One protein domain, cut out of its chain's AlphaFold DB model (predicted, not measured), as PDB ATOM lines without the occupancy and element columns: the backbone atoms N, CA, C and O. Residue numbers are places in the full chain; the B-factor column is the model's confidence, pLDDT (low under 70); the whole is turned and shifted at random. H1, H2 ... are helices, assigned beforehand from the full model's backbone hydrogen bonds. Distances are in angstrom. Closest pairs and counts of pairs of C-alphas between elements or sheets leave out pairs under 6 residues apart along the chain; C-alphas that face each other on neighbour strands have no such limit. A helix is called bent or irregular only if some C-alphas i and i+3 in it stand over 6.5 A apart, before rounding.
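Overview. This is residues 24 to 57 and 93 to 126 of the 555 residues of the protein "Inner centromere ark-binding region protein" of Cyclospora cayetanensis (UniProt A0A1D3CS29). One long kinked helix, H5, makes the long axis, with the short helices H1, H2 and H4 near it, H3 set off from it and meeting H4 at a corner, and residues 113 to 126, of which 113 to 119 belong to H5, sticking out. The printed part has 68 residues with five named helices, H1 to H5 along the chain, and no named strand: all helix. It is loose, with a radius of gyration of the C-alphas of 13.7 A, spanning 43 by 23 by 19 A.

Along the chain. H5, residues 97 to 119, measures 30.1 A and ends at C-alpha 119 (-11.214, 36.251, -25.232). It has a kink of 37 degrees near residue 104 and is only just irregular: C-alphas 102 and 105 are 6.7 A apart. H1, residues 25 to 28, begins at C-alpha 25 (-1.602, 36.836, -13.523). H2 is residues 31 to 35, H3 39 to 44, H4 48 to 55.

Arrangement. H5 is close to but not clearly touching H1 (closest C-alphas His 26 and Leu 105, 7.7 A) and H2 (Gln 31 and Trp 100, 6.5 A). H4 and H5 are near each other. H3 and H4 touch only at the corner, closest C-alphas Ala 43 and Ala 49, 4.8 A. Every O i to N i+4 pair is within hydrogen-bond range in H2 and H3, 3 of 4 in H4 and 16 of 19 in H5; H1 is too short for one.

Size, cuts and confidence. Residues 58 to 92 are not printed; C-alphas 57 and 93 are 15.6 A apart. Confidence is under 70 at 17 residues, among them 116 to 126.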
ATOM      1  N   VAL A  24      -2.193  32.673 -11.765       69.81
ATOM      2  CA  VAL A  24      -2.539  33.951 -11.157       69.81
ATOM      3  C   VAL A  24      -1.696  35.057 -11.802       69.81
ATOM      4  O   VAL A  24      -0.508  35.203 -11.534       69.81
ATOM      5  N   LEU A  25      -2.314  35.873 -12.664       66.94
ATOM      6  CA  LEU A  25      -1.602  36.836 -13.523       66.94
ATOM      7  C   LEU A  25      -0.693  37.829 -12.775       66.94
ATOM      8  O   LEU A  25       0.276  38.308 -13.357       66.94
ATOM      9  N   HIS A  26      -0.957  38.118 -11.497       70.38
ATOM     10  CA  HIS A  26      -0.113  39.004 -10.687       70.38
ATOM     11  C   HIS A  26       1.139  38.333 -10.091       70.38
ATOM     12  O   HIS A  26       2.012  39.038  -9.589       70.38
ATOM     13  N   GLU A  27       1.255  37.004 -10.173       71.06
ATOM     14  CA  GLU A  27       2.499  36.263  -9.915       71.06
ATOM     15  C   GLU A  27       3.424  36.282 -11.148       71.06
ATOM     16  O   GLU A  27       4.644  36.218 -11.016       71.06
ATOM     17  N   VAL A  28       2.845  36.412 -12.350       72.62
ATOM     18  CA  VAL A  28       3.566  36.497 -13.635       72.62
ATOM     19  C   VAL A  28       3.952  37.943 -13.981       72.62
ATOM     20  O   VAL A  28       5.039  38.190 -14.505       72.62
ATOM     21  N   TYR A  29       3.074  38.904 -13.683       78.38
ATOM     22  CA  TYR A  29       3.248  40.331 -13.968       78.38
ATOM     23  C   TYR A  29       3.195  41.149 -12.671       78.38
ATOM     24  O   TYR A  29       2.158  41.700 -12.293       78.38
ATOM     25  N   ASP A  30       4.332  41.202 -11.981       82.62
ATOM     26  CA  ASP A  30       4.473  41.783 -10.646       82.62
ATOM     27  C   ASP A  30       4.697  43.315 -10.643       82.62
ATOM     28  O   ASP A  30       4.777  43.984 -11.680       82.62
ATOM     29  N   GLN A  31       4.863  43.887  -9.444       82.88
ATOM     30  CA  GLN A  31       5.191  45.304  -9.263       82.88
ATOM     31  C   GLN A  31       6.494  45.704  -9.980       82.88
ATOM     32  O   GLN A  31       6.578  46.816 -10.510       82.88
ATOM     33  N   GLN A  32       7.513  44.838 -10.013       83.94
ATOM     34  CA  GLN A  32       8.790  45.118 -10.675       83.94
ATOM     35  C   GLN A  32       8.630  45.158 -12.195       83.94
ATOM     36  O   GLN A  32       9.112  46.110 -12.818       83.94
ATOM     37  N   HIS A  33       7.893  44.204 -12.776       83.50
ATOM     38  CA  HIS A  33       7.509  44.214 -14.187       83.50
ATOM     39  C   HIS A  33       6.864  45.555 -14.554       83.50
ATOM     40  O   HIS A  33       7.368  46.260 -15.428       83.50
ATOM     41  N   TYR A  34       5.815  45.963 -13.829       82.12
ATOM     42  CA  TYR A  34       5.100  47.215 -14.099       82.12
ATOM     43  C   TYR A  34       5.922  48.490 -13.823       82.12
ATOM     44  O   TYR A  34       5.724  49.505 -14.496       82.12
ATOM     45  N   SER A  35       6.899  48.441 -12.912       81.81
ATOM     46  CA  SER A  35       7.843  49.547 -12.655       81.81
ATOM     47  C   SER A  35       8.895  49.717 -13.756       81.81
ATOM     48  O   SER A  35       9.384  50.829 -13.983       81.81
ATOM     49  N   ALA A  36       9.240  48.630 -14.453       83.12
ATOM     50  CA  ALA A  36      10.204  48.607 -15.552       83.12
ATOM     51  C   ALA A  36       9.601  48.982 -16.923       83.12
ATOM     52  O   ALA A  36      10.339  49.093 -17.904       83.12
ATOM     53  N   VAL A  37       8.282  49.194 -17.015       83.75
ATOM     54  CA  VAL A  37       7.586  49.483 -18.279       83.75
ATOM     55  C   VAL A  37       8.055  50.813 -18.883       83.75
ATOM     56  O   VAL A  37       7.860  51.893 -18.318       83.75
ATOM     57  N   GLY A  38       8.643  50.740 -20.080       81.94
ATOM     58  CA  GLY A  38       9.154  51.907 -20.802       81.94
ATOM     59  C   GLY A  38       8.055  52.889 -21.252       81.94
ATOM     60  O   GLY A  38       6.903  52.480 -21.444       81.94
ATOM     61  N   PRO A  39       8.388  54.178 -21.481       76.69
ATOM     62  CA  PRO A  39       7.411  55.245 -21.748       76.69
ATOM     63  C   PRO A  39       6.379  54.940 -22.846       76.69
ATOM     64  O   PRO A  39       5.205  55.270 -22.697       76.69
ATOM     65  N   ALA A  40       6.787  54.268 -23.927       78.69
ATOM     66  CA  ALA A  40       5.901  53.928 -25.044       78.69
ATOM     67  C   ALA A  40       4.765  52.962 -24.654       78.69
ATOM     68  O   ALA A  40       3.642  53.115 -25.129       78.69
ATOM     69  N   ILE A  41       5.042  51.997 -23.770       78.94
ATOM     70  CA  ILE A  41       4.044  51.034 -23.283       78.94
ATOM     71  C   ILE A  41       3.192  51.677 -22.179       78.94
ATOM     72  O   ILE A  41       1.977  51.493 -22.159       78.94
ATOM     73  N   ARG A  42       3.786  52.521 -21.319       80.44
ATOM     74  CA  ARG A  42       3.027  53.325 -20.341       80.44
ATOM     75  C   ARG A  42       1.979  54.212 -21.018       80.44
ATOM     76  O   ARG A  42       0.849  54.288 -20.549       80.44
ATOM     77  N   ALA A  43       2.330  54.824 -22.150       77.94
ATOM     78  CA  ALA A  43       1.442  55.695 -22.917       77.94
ATOM     79  C   ALA A  43       0.318  54.961 -23.680       77.94
ATOM     80  O   ALA A  43      -0.705  55.586 -23.970       77.94
ATOM     81  N   SER A  44       0.488  53.675 -24.012       77.12
ATOM     82  CA  SER A  44      -0.504  52.879 -24.756       77.12
ATOM     83  C   SER A  44      -1.401  52.011 -23.865       77.12
ATOM     84  O   SER A  44      -2.564  51.795 -24.204       77.12
ATOM     85  N   HIS A  45      -0.901  51.540 -22.719       80.25
ATOM     86  CA  HIS A  45      -1.634  50.659 -21.808       80.25
ATOM     87  C   HIS A  45      -2.810  51.401 -21.131       80.25
ATOM     88  O   HIS A  45      -2.593  52.430 -20.481       80.25
ATOM     89  N   PRO A  46      -4.058  50.888 -21.187       77.69
ATOM     90  CA  PRO A  46      -5.270  51.661 -20.866       77.69
ATOM     91  C   PRO A  46      -5.388  52.117 -19.403       77.69
ATOM     92  O   PRO A  46      -6.100  53.083 -19.119       77.69
ATOM     93  N   ILE A  47      -4.712  51.433 -18.474       83.81
ATOM     94  CA  ILE A  47      -4.606  51.822 -17.057       83.81
ATOM     95  C   ILE A  47      -3.389  52.725 -16.793       83.81
ATOM     96  O   ILE A  47      -3.571  53.831 -16.286       83.81
ATOM     97  N   LEU A  48      -2.169  52.312 -17.172       82.69
ATOM     98  CA  LEU A  48      -0.946  53.101 -16.936       82.69
ATOM     99  C   LEU A  48      -1.049  54.509 -17.546       82.69
ATOM    100  O   LEU A  48      -0.737  55.491 -16.877       82.69
ATOM    101  N   ALA A  49      -1.614  54.630 -18.752       81.75
ATOM    102  CA  ALA A  49      -1.820  55.913 -19.422       81.75
ATOM    103  C   ALA A  49      -2.811  56.844 -18.693       81.75
ATOM    104  O   ALA A  49      -2.815  58.049 -18.948       81.75
ATOM    105  N   LYS A  50      -3.665  56.321 -17.798       82.12
ATOM    106  CA  LYS A  50      -4.508  57.128 -16.897       82.12
ATOM    107  C   LYS A  50      -3.730  57.540 -15.648       82.12
ATOM    108  O   LYS A  50      -3.798  58.706 -15.271       82.12
ATOM    109  N   LEU A  51      -2.971  56.616 -15.057       80.25
ATOM    110  CA  LEU A  51      -2.188  56.850 -13.840       80.25
ATOM    111  C   LEU A  51      -1.055  57.867 -14.070       80.25
ATOM    112  O   LEU A  51      -0.905  58.798 -13.282       80.25
ATOM    113  N   ASP A  52      -0.329  57.777 -15.190       76.62
ATOM    114  CA  ASP A  52       0.679  58.779 -15.575       76.62
ATOM    115  C   ASP A  52       0.035  60.159 -15.819       76.62
ATOM    116  O   ASP A  52       0.562  61.180 -15.375       76.62
ATOM    117  N   ARG A  53      -1.155  60.221 -16.439       77.50
ATOM    118  CA  ARG A  53      -1.901  61.486 -16.610       77.50
ATOM    119  C   ARG A  53      -2.383  62.076 -15.286       77.50
ATOM    120  O   ARG A  53      -2.383  63.292 -15.151       77.50
ATOM    121  N   GLN A  54      -2.781  61.248 -14.321       73.44
ATOM    122  CA  GLN A  54      -3.135  61.706 -12.974       73.44
ATOM    123  C   GLN A  54      -1.902  62.235 -12.232       73.44
ATOM    124  O   GLN A  54      -1.972  63.306 -11.636       73.44
ATOM    125  N   ARG A  55      -0.749  61.560 -12.335       65.94
ATOM    126  CA  ARG A  55       0.519  62.034 -11.754       65.94
ATOM    127  C   ARG A  55       0.985  63.371 -12.332       65.94
ATOM    128  O   ARG A  55       1.447  64.210 -11.572       65.94
ATOM    129  N   LEU A  56       0.785  63.609 -13.630       58.66
ATOM    130  CA  LEU A  56       1.049  64.903 -14.279       58.66
ATOM    131  C   LEU A  56       0.059  66.025 -13.892       58.66
ATOM    132  O   LEU A  56       0.251  67.165 -14.309       58.66
ATOM    133  N   LEU A  57      -0.996  65.721 -13.125       51.09
ATOM    134  CA  LEU A  57      -1.991  66.687 -12.640       51.09
ATOM    135  C   LEU A  57      -1.896  66.966 -11.132       51.09
ATOM    136  O   LEU A  57      -2.546  67.899 -10.658       51.09
ATOM    137  N   LEU A  93       8.598  53.912 -13.811       68.81
ATOM    138  CA  LEU A  93       7.417  54.221 -13.017       68.81
ATOM    139  C   LEU A  93       7.759  53.946 -11.546       68.81
ATOM    140  O   LEU A  93       7.869  52.793 -11.140       68.81
ATOM    141  N   HIS A  94       7.933  54.993 -10.735       71.69
ATOM    142  CA  HIS A  94       8.090  54.835  -9.285       71.69
ATOM    143  C   HIS A  94       6.754  54.394  -8.668       71.69
ATOM    144  O   HIS A  94       5.945  55.230  -8.258       71.69
ATOM    145  N   LEU A  95       6.490  53.088  -8.665       79.75
ATOM    146  CA  LEU A  95       5.376  52.467  -7.954       79.75
ATOM    147  C   LEU A  95       5.795  52.193  -6.512       79.75
ATOM    148  O   LEU A  95       6.671  51.363  -6.272       79.75
ATOM    149  N   THR A  96       5.163  52.875  -5.559       84.19
ATOM    150  CA  THR A  96       5.235  52.461  -4.153       84.19
ATOM    151  C   THR A  96       4.367  51.217  -3.955       84.19
ATOM    152  O   THR A  96       3.494  50.927  -4.783       84.19
ATOM    153  N   ARG A  97       4.619  50.455  -2.888       83.31
ATOM    154  CA  ARG A  97       3.922  49.187  -2.635       83.31
ATOM    155  C   ARG A  97       2.420  49.396  -2.431       83.31
ATOM    156  O   ARG A  97       1.618  48.633  -2.947       83.31
ATOM    157  N   GLU A  98       2.054  50.473  -1.757       83.69
ATOM    158  CA  GLU A  98       0.676  50.849  -1.434       83.69
ATOM    159  C   GLU A  98      -0.075  51.218  -2.722       83.69
ATOM    160  O   GLU A  98      -1.161  50.714  -2.988       83.69
ATOM    161  N   MET A  99       0.549  52.007  -3.609       82.25
ATOM    162  CA  MET A  99      -0.035  52.340  -4.915       82.25
ATOM    163  C   MET A  99      -0.136  51.116  -5.847       82.25
ATOM    164  O   MET A  99      -0.995  51.087  -6.733       82.25
ATOM    165  N   TRP A 100       0.722  50.106  -5.669       84.81
ATOM    166  CA  TRP A 100       0.570  48.815  -6.337       84.81
ATOM    167  C   TRP A 100      -0.617  48.033  -5.762       84.81
ATOM    168  O   TRP A 100      -1.550  47.753  -6.506       84.81
ATOM    169  N   GLU A 101      -0.620  47.738  -4.461       86.38
ATOM    170  CA  GLU A 101      -1.602  46.860  -3.806       86.38
ATOM    171  C   GLU A 101      -3.024  47.458  -3.752       86.38
ATOM    172  O   GLU A 101      -3.987  46.737  -3.998       86.38
ATOM    173  N   GLU A 102      -3.178  48.763  -3.491       85.00
ATOM    174  CA  GLU A 102      -4.494  49.407  -3.323       85.00
ATOM    175  C   GLU A 102      -5.100  49.951  -4.627       85.00
ATOM    176  O   GLU A 102      -6.323  50.028  -4.753       85.00
ATOM    177  N   VAL A 103      -4.271  50.360  -5.598       84.81
ATOM    178  CA  VAL A 103      -4.733  51.110  -6.785       84.81
ATOM    179  C   VAL A 103      -4.466  50.376  -8.093       84.81
ATOM    180  O   VAL A 103      -5.405  50.149  -8.860       84.81
ATOM    181  N   LEU A 104      -3.209  50.024  -8.395       84.75
ATOM    182  CA  LEU A 104      -2.887  49.467  -9.712       84.75
ATOM    183  C   LEU A 104      -3.291  47.992  -9.836       84.75
ATOM    184  O   LEU A 104      -3.882  47.626 -10.847       84.75
ATOM    185  N   LEU A 105      -3.031  47.163  -8.824       83.44
ATOM    186  CA  LEU A 105      -3.337  45.733  -8.852       83.44
ATOM    187  C   LEU A 105      -4.850  45.451  -8.975       83.44
ATOM    188  O   LEU A 105      -5.210  44.689  -9.873       83.44
ATOM    189  N   PRO A 106      -5.765  46.091  -8.213       87.31
ATOM    190  CA  PRO A 106      -7.206  45.888  -8.399       87.31
ATOM    191  C   PRO A 106      -7.705  46.386  -9.764       87.31
ATOM    192  O   PRO A 106      -8.584  45.772 -10.370       87.31
ATOM    193  N   ALA A 107      -7.124  47.473 -10.289       82.62
ATOM    194  CA  ALA A 107      -7.451  47.974 -11.622       82.62
ATOM    195  C   ALA A 107      -6.976  47.016 -12.731       82.62
ATOM    196  O   ALA A 107      -7.729  46.761 -13.672       82.62
ATOM    197  N   LEU A 108      -5.761  46.465 -12.612       83.38
ATOM    198  CA  LEU A 108      -5.222  45.454 -13.526       83.38
ATOM    199  C   LEU A 108      -6.053  44.174 -13.485       83.38
ATOM    200  O   LEU A 108      -6.475  43.721 -14.539       83.38
ATOM    201  N   GLN A 109      -6.371  43.652 -12.297       84.81
ATOM    202  CA  GLN A 109      -7.248  42.489 -12.133       84.81
ATOM    203  C   GLN A 109      -8.625  42.725 -12.767       84.81
ATOM    204  O   GLN A 109      -9.088  41.896 -13.544       84.81
ATOM    205  N   SER A 110      -9.254  43.879 -12.519       81.62
ATOM    206  CA  SER A 110     -10.540  44.233 -13.135       81.62
ATOM    207  C   SER A 110     -10.471  44.276 -14.668       81.62
ATOM    208  O   SER A 110     -11.382  43.777 -15.331       81.62
ATOM    209  N   TRP A 111      -9.394  44.822 -15.243       80.94
ATOM    210  CA  TRP A 111      -9.196  44.858 -16.694       80.94
ATOM    211  C   TRP A 111      -8.863  43.482 -17.279       80.94
ATOM    212  O   TRP A 111      -9.494  43.101 -18.259       80.94
ATOM    213  N   TRP A 112      -7.972  42.704 -16.658       80.56
ATOM    214  CA  TRP A 112      -7.666  41.330 -17.061       80.56
ATOM    215  C   TRP A 112      -8.914  40.443 -17.041       80.56
ATOM    216  O   TRP A 112      -9.156  39.736 -18.011       80.56
ATOM    217  N   CYS A 113      -9.746  40.517 -15.996       77.94
ATOM    218  CA  CYS A 113     -11.011  39.782 -15.931       77.94
ATOM    219  C   CYS A 113     -12.025  40.262 -16.981       77.94
ATOM    220  O   CYS A 113     -12.770  39.453 -17.528       77.94
ATOM    221  N   ALA A 114     -12.066  41.563 -17.283       72.88
ATOM    222  CA  ALA A 114     -12.933  42.091 -18.334       72.88
ATOM    223  C   ALA A 114     -12.463  41.679 -19.739       72.88
ATOM    224  O   ALA A 114     -13.301  41.442 -20.604       72.88
ATOM    225  N   GLU A 115     -11.152  41.596 -19.970       71.19
ATOM    226  CA  GLU A 115     -10.548  41.274 -21.266       71.19
ATOM    227  C   GLU A 115     -10.501  39.759 -21.515       71.19
ATOM    228  O   GLU A 115     -10.867  39.318 -22.602       71.19
ATOM    229  N   SER A 116     -10.229  38.936 -20.494       67.19
ATOM    230  CA  SER A 116     -10.411  37.479 -20.573       67.19
ATOM    231  C   SER A 116     -11.885  37.098 -20.757       67.19
ATOM    232  O   SER A 116     -12.184  36.204 -21.540       67.19
ATOM    233  N   ALA A 117     -12.836  37.846 -20.181       65.88
ATOM    234  CA  ALA A 117     -14.263  37.744 -20.512       65.88
ATOM    235  C   ALA A 117     -14.634  38.297 -21.914       65.88
ATOM    236  O   ALA A 117     -15.808  38.308 -22.299       65.88
ATOM    237  N   VAL A 118     -13.659  38.759 -22.708       63.78
ATOM    238  CA  VAL A 118     -13.795  38.919 -24.164       63.78
ATOM    239  C   VAL A 118     -13.151  37.749 -24.902       63.78
ATOM    240  O   VAL A 118     -13.794  37.214 -25.797       63.78
ATOM    241  N   GLU A 119     -11.934  37.335 -24.537       61.59
ATOM    242  CA  GLU A 119     -11.214  36.251 -25.232       61.59
ATOM    243  C   GLU A 119     -11.844  34.861 -25.016       61.59
ATOM    244  O   GLU A 119     -11.804  34.024 -25.912       61.59
ATOM    245  N   LEU A 120     -12.477  34.630 -23.862       57.78
ATOM    246  CA  LEU A 120     -13.131  33.369 -23.488       57.78
ATOM    247  C   LEU A 120     -14.638  33.335 -23.822       57.78
ATOM    248  O   LEU A 120     -15.310  32.345 -23.535       57.78
ATOM    249  N   ASP A 121     -15.196  34.386 -24.431       57.16
ATOM    250  CA  ASP A 121     -16.618  34.463 -24.808       57.16
ATOM    251  C   ASP A 121     -16.884  33.797 -26.172       57.16
ATOM    252  O   ASP A 121     -17.382  34.406 -27.123       57.16
ATOM    253  N   TRP A 122     -16.566  32.500 -26.252       54.62
ATOM    254  CA  TRP A 122     -16.743  31.636 -27.431       54.62
ATOM    255  C   TRP A 122     -18.192  31.554 -27.939       54.62
ATOM    256  O   TRP A 122     -18.447  31.080 -29.040       54.62
ATOM    257  N   ARG A 123     -19.165  32.045 -27.162       52.12
ATOM    258  CA  ARG A 123     -20.583  32.120 -27.545       52.12
ATOM    259  C   ARG A 123     -20.877  33.237 -28.548       52.12
ATOM    260  O   ARG A 123     -21.953  33.235 -29.142       52.12
ATOM    261  N   GLN A 124     -19.959  34.193 -28.705       48.91
ATOM    262  CA  GLN A 124     -20.035  35.262 -29.707       48.91
ATOM    263  C   GLN A 124     -19.107  35.026 -30.910       48.91
ATOM    264  O   GLN A 124     -19.079  35.869 -31.805       48.91
ATOM    265  N   ASP A 125     -18.380  33.902 -30.957       56.00
ATOM    266  CA  ASP A 125     -17.604  33.494 -32.130       56.00
ATOM    267  C   ASP A 125     -18.560  33.016 -33.243       56.00
ATOM    268  O   ASP A 125     -19.288  32.036 -33.047       56.00
ATOM    269  N   PRO A 126     -18.629  33.694 -34.406       50.94
ATOM    270  CA  PRO A 126     -19.521  33.323 -35.493       50.94
ATOM    271  C   PRO A 126     -18.919  32.184 -36.331       50.94
ATOM    272  O   PRO A 126     -18.800  32.314 -37.549       50.94
TER     273      PRO A 126